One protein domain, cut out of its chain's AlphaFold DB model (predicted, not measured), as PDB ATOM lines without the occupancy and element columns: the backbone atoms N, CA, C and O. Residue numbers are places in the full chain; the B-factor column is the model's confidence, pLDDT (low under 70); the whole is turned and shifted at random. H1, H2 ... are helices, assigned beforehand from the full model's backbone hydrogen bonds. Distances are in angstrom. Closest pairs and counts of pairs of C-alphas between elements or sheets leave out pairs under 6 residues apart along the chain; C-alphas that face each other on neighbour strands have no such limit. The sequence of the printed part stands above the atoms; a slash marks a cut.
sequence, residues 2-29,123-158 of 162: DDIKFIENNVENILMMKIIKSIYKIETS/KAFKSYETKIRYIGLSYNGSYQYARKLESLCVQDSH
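Overview. This is residues 2 to 29 and 123 to 158 of the 162 residues of an uncharacterized protein of Petrocella atlantisensis (UniProt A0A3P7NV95). One long helix, H1, makes the longest axis of the model, and a helical hairpin of two shorter helices, H2 and H3, packs on its later half. H3 meets H1 directly, while residues 2 to 14 of H1 stick out free of the rest. The printed part has 64 residues with three named helices, in the order H1, H2, H3, and no named strand; the class is all helix. It is only just compact, close to loose, with a radius of gyration of the C-alphas of 12.5 A, and elongated, with spans of 39 by 24 by 20 A.

Arrangement. H1, residues 2 to 29, touches H3, residues 143 to 155, at a steep tilt of 53 degrees, opposite ways. H1 touches H3 with residues 18 to 26 alone, and H3 touches H1 with residues 148 to 153 alone; the closest C-alphas of the two helices, those of Ser 22 and Leu 152, are 6.0 A apart. H3 also touches H2, residues 128 to 140, and the two form a helical hairpin, opposite ways at a steep tilt of 41 degrees. Their closest C-alphas, those of Gly 136 and Ala 146, are 4.0 A apart. H1 and H2 are close but not clearly touching: their closest C-alphas, those of Ile 19 and Ile 132, are 7.6 A apart. In H1, H2 and H3 every O i to N i+4 pair is within hydrogen-bond range.

Along the chain. H1 measures 40.8 A from C-alpha 2 at (590.915, 468.925, 374.741) to C-alpha 29 at (573.672, 477.379, 410.683). H2 is 18.4 A long and H3 17.9 A, with C-alpha 155 at (582.976, 463.641, 404.361).

Size, cuts and confidence. Without residues 2 to 14, the body spans 30 by 27 by 16 A. Residues 30 to 122 are not printed, and C-alphas 29 and 123 are 29.9 A apart across the cut. The link from H2 to H3 is tight. The mean pLDDT of the printed part is 88.4; residues 155 to 158 are under 70.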
ATOM      1  N   ASP A   2     592.096 468.174 374.298       72.44
ATOM      2  CA  ASP A   2     590.915 468.925 374.741       72.44
ATOM      3  C   ASP A   2     590.072 468.181 375.793       72.44
ATOM      4  O   ASP A   2     589.588 468.810 376.730       72.44
ATOM      5  N   ASP A   3     590.005 466.846 375.734       77.12
ATOM      6  CA  ASP A   3     589.219 466.050 376.696       77.12
ATOM      7  C   ASP A   3     589.782 466.090 378.123       77.12
ATOM      8  O   ASP A   3     589.029 466.176 379.088       77.12
ATOM      9  N   ILE A   4     591.112 466.081 378.277       76.81
ATOM     10  CA  ILE A   4     591.763 466.137 379.599       76.81
ATOM     11  C   ILE A   4     591.504 467.496 380.255       76.81
ATOM     12  O   ILE A   4     591.049 467.541 381.393       76.81
ATOM     13  N   LYS A   5     591.685 468.598 379.514       75.81
ATOM     14  CA  LYS A   5     591.378 469.952 380.007       75.81
ATOM     15  C   LYS A   5     589.894 470.122 380.332       75.81
ATOM     16  O   LYS A   5     589.546 470.802 381.293       75.81
ATOM     17  N   PHE A   6     589.013 469.513 379.540       77.25
ATOM     18  CA  PHE A   6     587.578 469.513 379.811       77.25
ATOM     19  C   PHE A   6     587.249 468.778 381.118       77.25
ATOM     20  O   PHE A   6     586.488 469.291 381.937       77.25
ATOM     21  N   ILE A   7     587.843 467.605 381.346       77.56
ATOM     22  CA  ILE A   7     587.667 466.841 382.586       77.56
ATOM     23  C   ILE A   7     588.220 467.622 383.783       77.56
ATOM     24  O   ILE A   7     587.518 467.763 384.782       77.56
ATOM     25  N   GLU A   8     589.425 468.183 383.677       75.75
ATOM     26  CA  GLU A   8     590.052 468.983 384.738       75.75
ATOM     27  C   GLU A   8     589.179 470.179 385.137       75.75
ATOM     28  O   GLU A   8     588.838 470.322 386.311       75.75
ATOM     29  N   ASN A   9     588.717 470.969 384.162       79.50
ATOM     30  CA  ASN A   9     587.831 472.107 384.416       79.50
ATOM     31  C   ASN A   9     586.518 471.681 385.093       79.50
ATOM     32  O   ASN A   9     586.033 472.353 386.004       79.50
ATOM     33  N   ASN A  10     585.929 470.556 384.679       83.50
ATOM     34  CA  ASN A  10     584.704 470.051 385.300       83.50
ATOM     35  C   ASN A  10     584.930 469.595 386.743       83.50
ATOM     36  O   ASN A  10     584.116 469.900 387.615       83.50
ATOM     37  N   VAL A  11     586.035 468.900 387.014       83.62
ATOM     38  CA  VAL A  11     586.394 468.479 388.373       83.62
ATOM     39  C   VAL A  11     586.620 469.700 389.262       83.62
ATOM     40  O   VAL A  11     586.069 469.759 390.362       83.62
ATOM     41  N   GLU A  12     587.350 470.709 388.788       84.75
ATOM     42  CA  GLU A  12     587.560 471.950 389.538       84.75
ATOM     43  C   GLU A  12     586.247 472.679 389.844       84.75
ATOM     44  O   GLU A  12     586.030 473.085 390.991       84.75
ATOM     45  N   ASN A  13     585.334 472.764 388.874       87.31
ATOM     46  CA  ASN A  13     584.012 473.365 389.064       87.31
ATOM     47  C   ASN A  13     583.180 472.617 390.119       87.31
ATOM     48  O   ASN A  13     582.560 473.240 390.985       87.31
ATOM     49  N   ILE A  14     583.190 471.280 390.097       88.75
ATOM     50  CA  ILE A  14     582.483 470.455 391.089       88.75
ATOM     51  C   ILE A  14     583.045 470.708 392.494       88.75
ATOM     52  O   ILE A  14     582.283 470.906 393.447       88.75
ATOM     53  N   LEU A  15     584.373 470.741 392.633       90.56
ATOM     54  CA  LEU A  15     585.032 470.999 393.915       90.56
ATOM     55  C   LEU A  15     584.743 472.419 394.422       90.56
ATOM     56  O   LEU A  15     584.423 472.591 395.600       90.56
ATOM     57  N   MET A  16     584.773 473.423 393.542       93.75
ATOM     58  CA  MET A  16     584.416 474.805 393.875       93.75
ATOM     59  C   MET A  16     582.984 474.894 394.415       93.75
ATOM     60  O   MET A  16     582.754 475.428 395.504       93.75
ATOM     61  N   MET A  17     582.019 474.292 393.718       93.38
ATOM     62  CA  MET A  17     580.621 474.279 394.156       93.38
ATOM     63  C   MET A  17     580.433 473.573 395.501       93.38
ATOM     64  O   MET A  17     579.630 474.018 396.328       93.38
ATOM     65  N   LYS A  18     581.204 472.512 395.768       94.38
ATOM     66  CA  LYS A  18     581.205 471.826 397.066       94.38
ATOM     67  C   LYS A  18     581.690 472.736 398.197       94.38
ATOM     68  O   LYS A  18     581.079 472.760 399.268       94.38
ATOM     69  N   ILE A  19     582.746 473.515 397.956       95.56
ATOM     70  CA  ILE A  19     583.266 474.490 398.925       95.56
ATOM     71  C   ILE A  19     582.220 475.573 399.200       95.56
ATOM     72  O   ILE A  19     581.888 475.813 400.360       95.56
ATOM     73  N   ILE A  20     581.640 476.169 398.154       96.62
ATOM     74  CA  ILE A  20     580.613 477.215 398.281       96.62
ATOM     75  C   ILE A  20     579.405 476.695 399.070       96.62
ATOM     76  O   ILE A  20     578.954 477.340 400.018       96.62
ATOM     77  N   LYS A  21     578.901 475.499 398.744       95.94
ATOM     78  CA  LYS A  21     577.776 474.882 399.463       95.94
ATOM     79  C   LYS A  21     578.097 474.653 400.943       95.94
ATOM     80  O   LYS A  21     577.246 474.895 401.800       95.94
ATOM     81  N   SER A  22     579.318 474.221 401.252       96.00
ATOM     82  CA  SER A  22     579.762 474.020 402.633       96.00
ATOM     83  C   SER A  22     579.857 475.340 403.402       96.00
ATOM     84  O   SER A  22     579.339 475.411 404.515       96.00
ATOM     85  N   ILE A  23     580.412 476.402 402.803       96.25
ATOM     86  CA  ILE A  23     580.416 477.757 403.390       96.25
ATOM     87  C   ILE A  23     578.979 478.201 403.679       96.25
ATOM     88  O   ILE A  23     578.663 478.565 404.809       96.25
ATOM     89  N   TYR A  24     578.081 478.092 402.696       95.25
ATOM     90  CA  TYR A  24     576.671 478.442 402.868       95.25
ATOM     91  C   TYR A  24     576.038 477.721 404.064       95.25
ATOM     92  O   TYR A  24     575.367 478.342 404.894       95.25
ATOM     93  N   LYS A  25     576.258 476.405 404.173       94.25
ATOM     94  CA  LYS A  25     575.728 475.580 405.265       94.25
ATOM     95  C   LYS A  25     576.270 476.030 406.619       94.25
ATOM     96  O   LYS A  25     575.493 476.134 407.565       94.25
ATOM     97  N   ILE A  26     577.571 476.305 406.726       94.38
ATOM     98  CA  ILE A  26     578.179 476.776 407.975       94.38
ATOM     99  C   ILE A  26     577.575 478.123 408.384       94.38
ATOM    100  O   ILE A  26     577.044 478.232 409.489       94.38
ATOM    101  N   GLU A  27     577.594 479.114 407.493       93.56
ATOM    102  CA  GLU A  27     577.175 480.486 407.805       93.56
ATOM    103  C   GLU A  27     575.691 480.569 408.182       93.56
ATOM    104  O   GLU A  27     575.312 481.187 409.179       93.56
ATOM    105  N   THR A  28     574.834 479.868 407.438       90.38
ATOM    106  CA  THR A  28     573.394 479.843 407.730       90.38
ATOM    107  C   THR A  28     573.031 479.052 408.985       90.38
ATOM    108  O   THR A  28     571.990 479.334 409.576       90.38
ATOM    109  N   SER A  29     573.882 478.117 409.428       89.81
ATOM    110  CA  SER A  29     573.672 477.379 410.683       89.81
ATOM    111  C   SER A  29     573.952 478.240 411.916       89.81
ATOM    112  O   SER A  29     573.283 478.082 412.932       89.81
ATOM    113  N   LYS A 123     599.066 480.404 394.646       89.44
ATOM    114  CA  LYS A 123     599.443 479.460 395.707       89.44
ATOM    115  C   LYS A 123     599.401 478.023 395.210       89.44
ATOM    116  O   LYS A 123     598.400 477.574 394.662       89.44
ATOM    117  N   ALA A 124     600.477 477.288 395.474       89.56
ATOM    118  CA  ALA A 124     600.515 475.843 395.304       89.56
ATOM    119  C   ALA A 124     600.113 475.160 396.617       89.56
ATOM    120  O   ALA A 124     600.610 475.510 397.690       89.56
ATOM    121  N   PHE A 125     599.230 474.168 396.533       91.00
ATOM    122  CA  PHE A 125     598.772 473.392 397.684       91.00
ATOM    123  C   PHE A 125     599.201 471.937 397.532       91.00
ATOM    124  O   PHE A 125     599.065 471.359 396.460       91.00
ATOM    125  N   LYS A 126     599.693 471.339 398.622       88.12
ATOM    126  CA  LYS A 126     600.132 469.934 398.634       88.12
ATOM    127  C   LYS A 126     598.974 468.937 398.533       88.12
ATOM    128  O   LYS A 126     599.185 467.811 398.110       88.12
ATOM    129  N   SER A 127     597.777 469.332 398.967       90.50
ATOM    130  CA  SER A 127     596.580 468.492 398.937       90.50
ATOM    131  C   SER A 127     595.307 469.341 398.878       90.50
ATOM    132  O   SER A 127     595.327 470.534 399.215       90.50
ATOM    133  N   TYR A 128     594.191 468.719 398.491       89.62
ATOM    134  CA  TYR A 128     592.878 469.365 398.453       89.62
ATOM    135  C   TYR A 128     592.422 469.819 399.849       89.62
ATOM    136  O   TYR A 128     591.946 470.937 400.025       89.62
ATOM    137  N   GLU A 129     592.670 469.009 400.873       93.00
ATOM    138  CA  GLU A 129     592.372 469.315 402.273       93.00
ATOM    139  C   GLU A 129     593.133 470.551 402.755       93.00
ATOM    140  O   GLU A 129     592.574 471.418 403.431       93.00
ATOM    141  N   THR A 130     594.409 470.662 402.370       93.06
ATOM    142  CA  THR A 130     595.242 471.823 402.702       93.06
ATOM    143  C   THR A 130     594.699 473.086 402.032       93.06
ATOM    144  O   THR A 130     594.626 474.134 402.677       93.06
ATOM    145  N   LYS A 131     594.261 472.984 400.767       94.50
ATOM    146  CA  LYS A 131     593.590 474.078 400.047       94.50
ATOM    147  C   LYS A 131     592.305 474.504 400.763       94.50
ATOM    148  O   LYS A 131     592.119 475.693 401.002       94.50
ATOM    149  N   ILE A 132     591.455 473.560 401.177       95.06
ATOM    150  CA  ILE A 132     590.204 473.870 401.891       95.06
ATOM    151  C   ILE A 132     590.470 474.526 403.246       95.06
ATOM    152  O   ILE A 132     589.844 475.538 403.564       95.06
ATOM    153  N   ARG A 133     591.399 473.990 404.048       95.31
ATOM    154  CA  ARG A 133     591.763 474.593 405.339       95.31
ATOM    155  C   ARG A 133     592.267 476.017 405.164       95.31
ATOM    156  O   ARG A 133     591.872 476.900 405.920       95.31
ATOM    157  N   TYR A 134     593.101 476.240 404.151       95.75
ATOM    158  CA  TYR A 134     593.582 477.572 403.818       95.75
ATOM    159  C   TYR A 134     592.423 478.511 403.450       95.75
ATOM    160  O   TYR A 134     592.322 479.589 404.028       95.75
ATOM    161  N   ILE A 135     591.506 478.081 402.573       96.12
ATOM    162  CA  ILE A 135     590.307 478.856 402.216       96.12
ATOM    163  C   ILE A 135     589.494 479.199 403.467       96.12
ATOM    164  O   ILE A 135     589.153 480.359 403.665       96.12
ATOM    165  N   GLY A 136     589.214 478.227 404.338       95.94
ATOM    166  CA  GLY A 136     588.433 478.460 405.555       95.94
ATOM    167  C   GLY A 136     589.102 479.442 406.521       95.94
ATOM    168  O   GLY A 136     588.425 480.309 407.076       95.94
ATOM    169  N   LEU A 137     590.429 479.357 406.675       95.06
ATOM    170  CA  LEU A 137     591.215 480.314 407.457       95.06
ATOM    171  C   LEU A 137     591.165 481.717 406.844       95.06
ATOM    172  O   LEU A 137     590.933 482.677 407.569       95.06
ATOM    173  N   SER A 138     591.343 481.852 405.528       93.75
ATOM    174  CA  SER A 138     591.264 483.152 404.846       93.75
ATOM    175  C   SER A 138     589.857 483.753 404.868       93.75
ATOM    176  O   SER A 138     589.717 484.969 404.936       93.75
ATOM    177  N   TYR A 139     588.823 482.912 404.828       94.00
ATOM    178  CA  TYR A 139     587.429 483.340 404.760       94.00
ATOM    179  C   TYR A 139     586.915 483.893 406.093       94.00
ATOM    180  O   TYR A 139     586.312 484.962 406.129       94.00
ATOM    181  N   ASN A 140     587.142 483.161 407.188       92.75
ATOM    182  CA  ASN A 140     586.546 483.463 408.494       92.75
ATOM    183  C   ASN A 140     587.581 483.859 409.564       92.75
ATOM    184  O   ASN A 140     587.218 484.419 410.593       92.75
ATOM    185  N   GLY A 141     588.869 483.566 409.356       91.25
ATOM    186  CA  GLY A 141     589.942 483.841 410.320       91.25
ATOM    187  C   GLY A 141     590.091 482.801 411.439       91.25
ATOM    188  O   GLY A 141     591.050 482.869 412.203       91.25
ATOM    189  N   SER A 142     589.189 481.817 411.542       93.62
ATOM    190  CA  SER A 142     589.198 480.804 412.606       93.62
ATOM    191  C   SER A 142     589.648 479.425 412.122       93.62
ATOM    192  O   SER A 142     589.120 478.874 411.152       93.62
ATOM    193  N   TYR A 143     590.566 478.800 412.864       94.00
ATOM    194  CA  TYR A 143     590.975 477.415 412.611       94.00
ATOM    195  C   TYR A 143     589.818 476.419 412.790       94.00
ATOM    196  O   TYR A 143     589.712 475.447 412.044       94.00
ATOM    197  N   GLN A 144     588.903 476.675 413.732       94.88
ATOM    198  CA  GLN A 144     587.726 475.822 413.939       94.88
ATOM    199  C   GLN A 144     586.797 475.859 412.723       94.88
ATOM    200  O   GLN A 144     586.306 474.818 412.282       94.88
ATOM    201  N   TYR A 145     586.609 477.047 412.140       95.69
ATOM    202  CA  TYR A 145     585.860 477.209 410.899       95.69
ATOM    203  C   TYR A 145     586.518 476.426 409.757       95.69
ATOM    204  O   TYR A 145     585.853 475.660 409.064       95.69
ATOM    205  N   ALA A 146     587.840 476.545 409.611       96.25
ATOM    206  CA  ALA A 146     588.599 475.833 408.589       96.25
ATOM    207  C   ALA A 146     588.476 474.306 408.699       96.25
ATOM    208  O   ALA A 146     588.282 473.631 407.689       96.25
ATOM    209  N   ARG A 147     588.523 473.761 409.920       95.38
ATOM    210  CA  ARG A 147     588.325 472.325 410.172       95.38
ATOM    211  C   ARG A 147     586.906 471.865 409.856       95.38
ATOM    212  O   ARG A 147     586.737 470.795 409.282       95.38
ATOM    213  N   LYS A 148     585.895 472.676 410.182       95.38
ATOM    214  CA  LYS A 148     584.495 472.382 409.844       95.38
ATOM    215  C   LYS A 148     584.245 472.425 408.333       95.38
ATOM    216  O   LYS A 148     583.484 471.618 407.808       95.38
ATOM    217  N   LEU A 149     584.891 473.354 407.628       96.00
ATOM    218  CA  LEU A 149     584.817 473.434 406.172       96.00
ATOM    219  C   LEU A 149     585.472 472.213 405.517       96.00
ATOM    220  O   LEU A 149     584.868 471.590 404.649       96.00
ATOM    221  N   GLU A 150     586.670 471.833 405.971       95.38
ATOM    222  CA  GLU A 150     587.358 470.614 405.533       95.38
ATOM    223  C   GLU A 150     586.485 469.374 405.753       95.38
ATOM    224  O   GLU A 150     586.283 468.607 404.815       95.38
ATOM    225  N   SER A 151     585.903 469.202 406.946       93.69
ATOM    226  CA  SER A 151     585.082 468.024 407.238       93.69
ATOM    227  C   SER A 151     583.866 467.925 406.318       93.69
ATOM    228  O   SER A 151     583.611 466.853 405.785       93.69
ATOM    229  N   LEU A 152     583.152 469.028 406.067       93.62
ATOM    230  CA  LEU A 152     581.997 469.030 405.161       93.62
ATOM    231  C   LEU A 152     582.400 468.749 403.706       93.62
ATOM    232  O   LEU A 152     581.731 467.992 403.008       93.62
ATOM    233  N   CYS A 153     583.524 469.302 403.251       91.94
ATOM    234  CA  CYS A 153     584.001 469.084 401.890       91.94
ATOM    235  C   CYS A 153     584.610 467.691 401.664       91.94
ATOM    236  O   CYS A 153     584.637 467.236 400.521       91.94
ATOM    237  N   VAL A 154     585.103 467.012 402.703       86.69
ATOM    238  CA  VAL A 154     585.752 465.692 402.589       86.69
ATOM    239  C   VAL A 154     584.804 464.543 402.960       86.69
ATOM    240  O   VAL A 154     584.812 463.521 402.281       86.69
ATOM    241  N   GLN A 155     583.928 464.695 403.961       69.62
ATOM    242  CA  GLN A 155     582.976 463.641 404.361       69.62
ATOM    243  C   GLN A 155     581.919 463.356 403.286       69.62
ATOM    244  O   GLN A 155     581.622 462.193 403.026       69.62
ATOM    245  N   ASP A 156     581.450 464.380 402.564       56.56
ATOM    246  CA  ASP A 156     580.541 464.210 401.415       56.56
ATOM    247  C   ASP A 156     581.193 463.433 400.242       56.56
ATOM    248  O   ASP A 156     580.548 463.177 399.229       56.56
ATOM    249  N   SER A 157     582.489 463.099 400.314       50.59
ATOM    250  CA  SER A 157     583.190 462.272 399.317       50.59
ATOM    251  C   SER A 157     583.081 460.767 399.603       50.59
ATOM    252  O   SER A 157     583.197 459.969 398.681       50.59
ATOM    253  N   HIS A 158     582.847 460.369 400.861       42.38
ATOM    254  CA  HIS A 158     582.833 458.961 401.286       42.38
ATOM    255  C   HIS A 158     581.431 458.334 401.334       42.38
ATOM    256  O   HIS A 158     581.312 457.126 401.498       42.38
TER     257      HIS A 158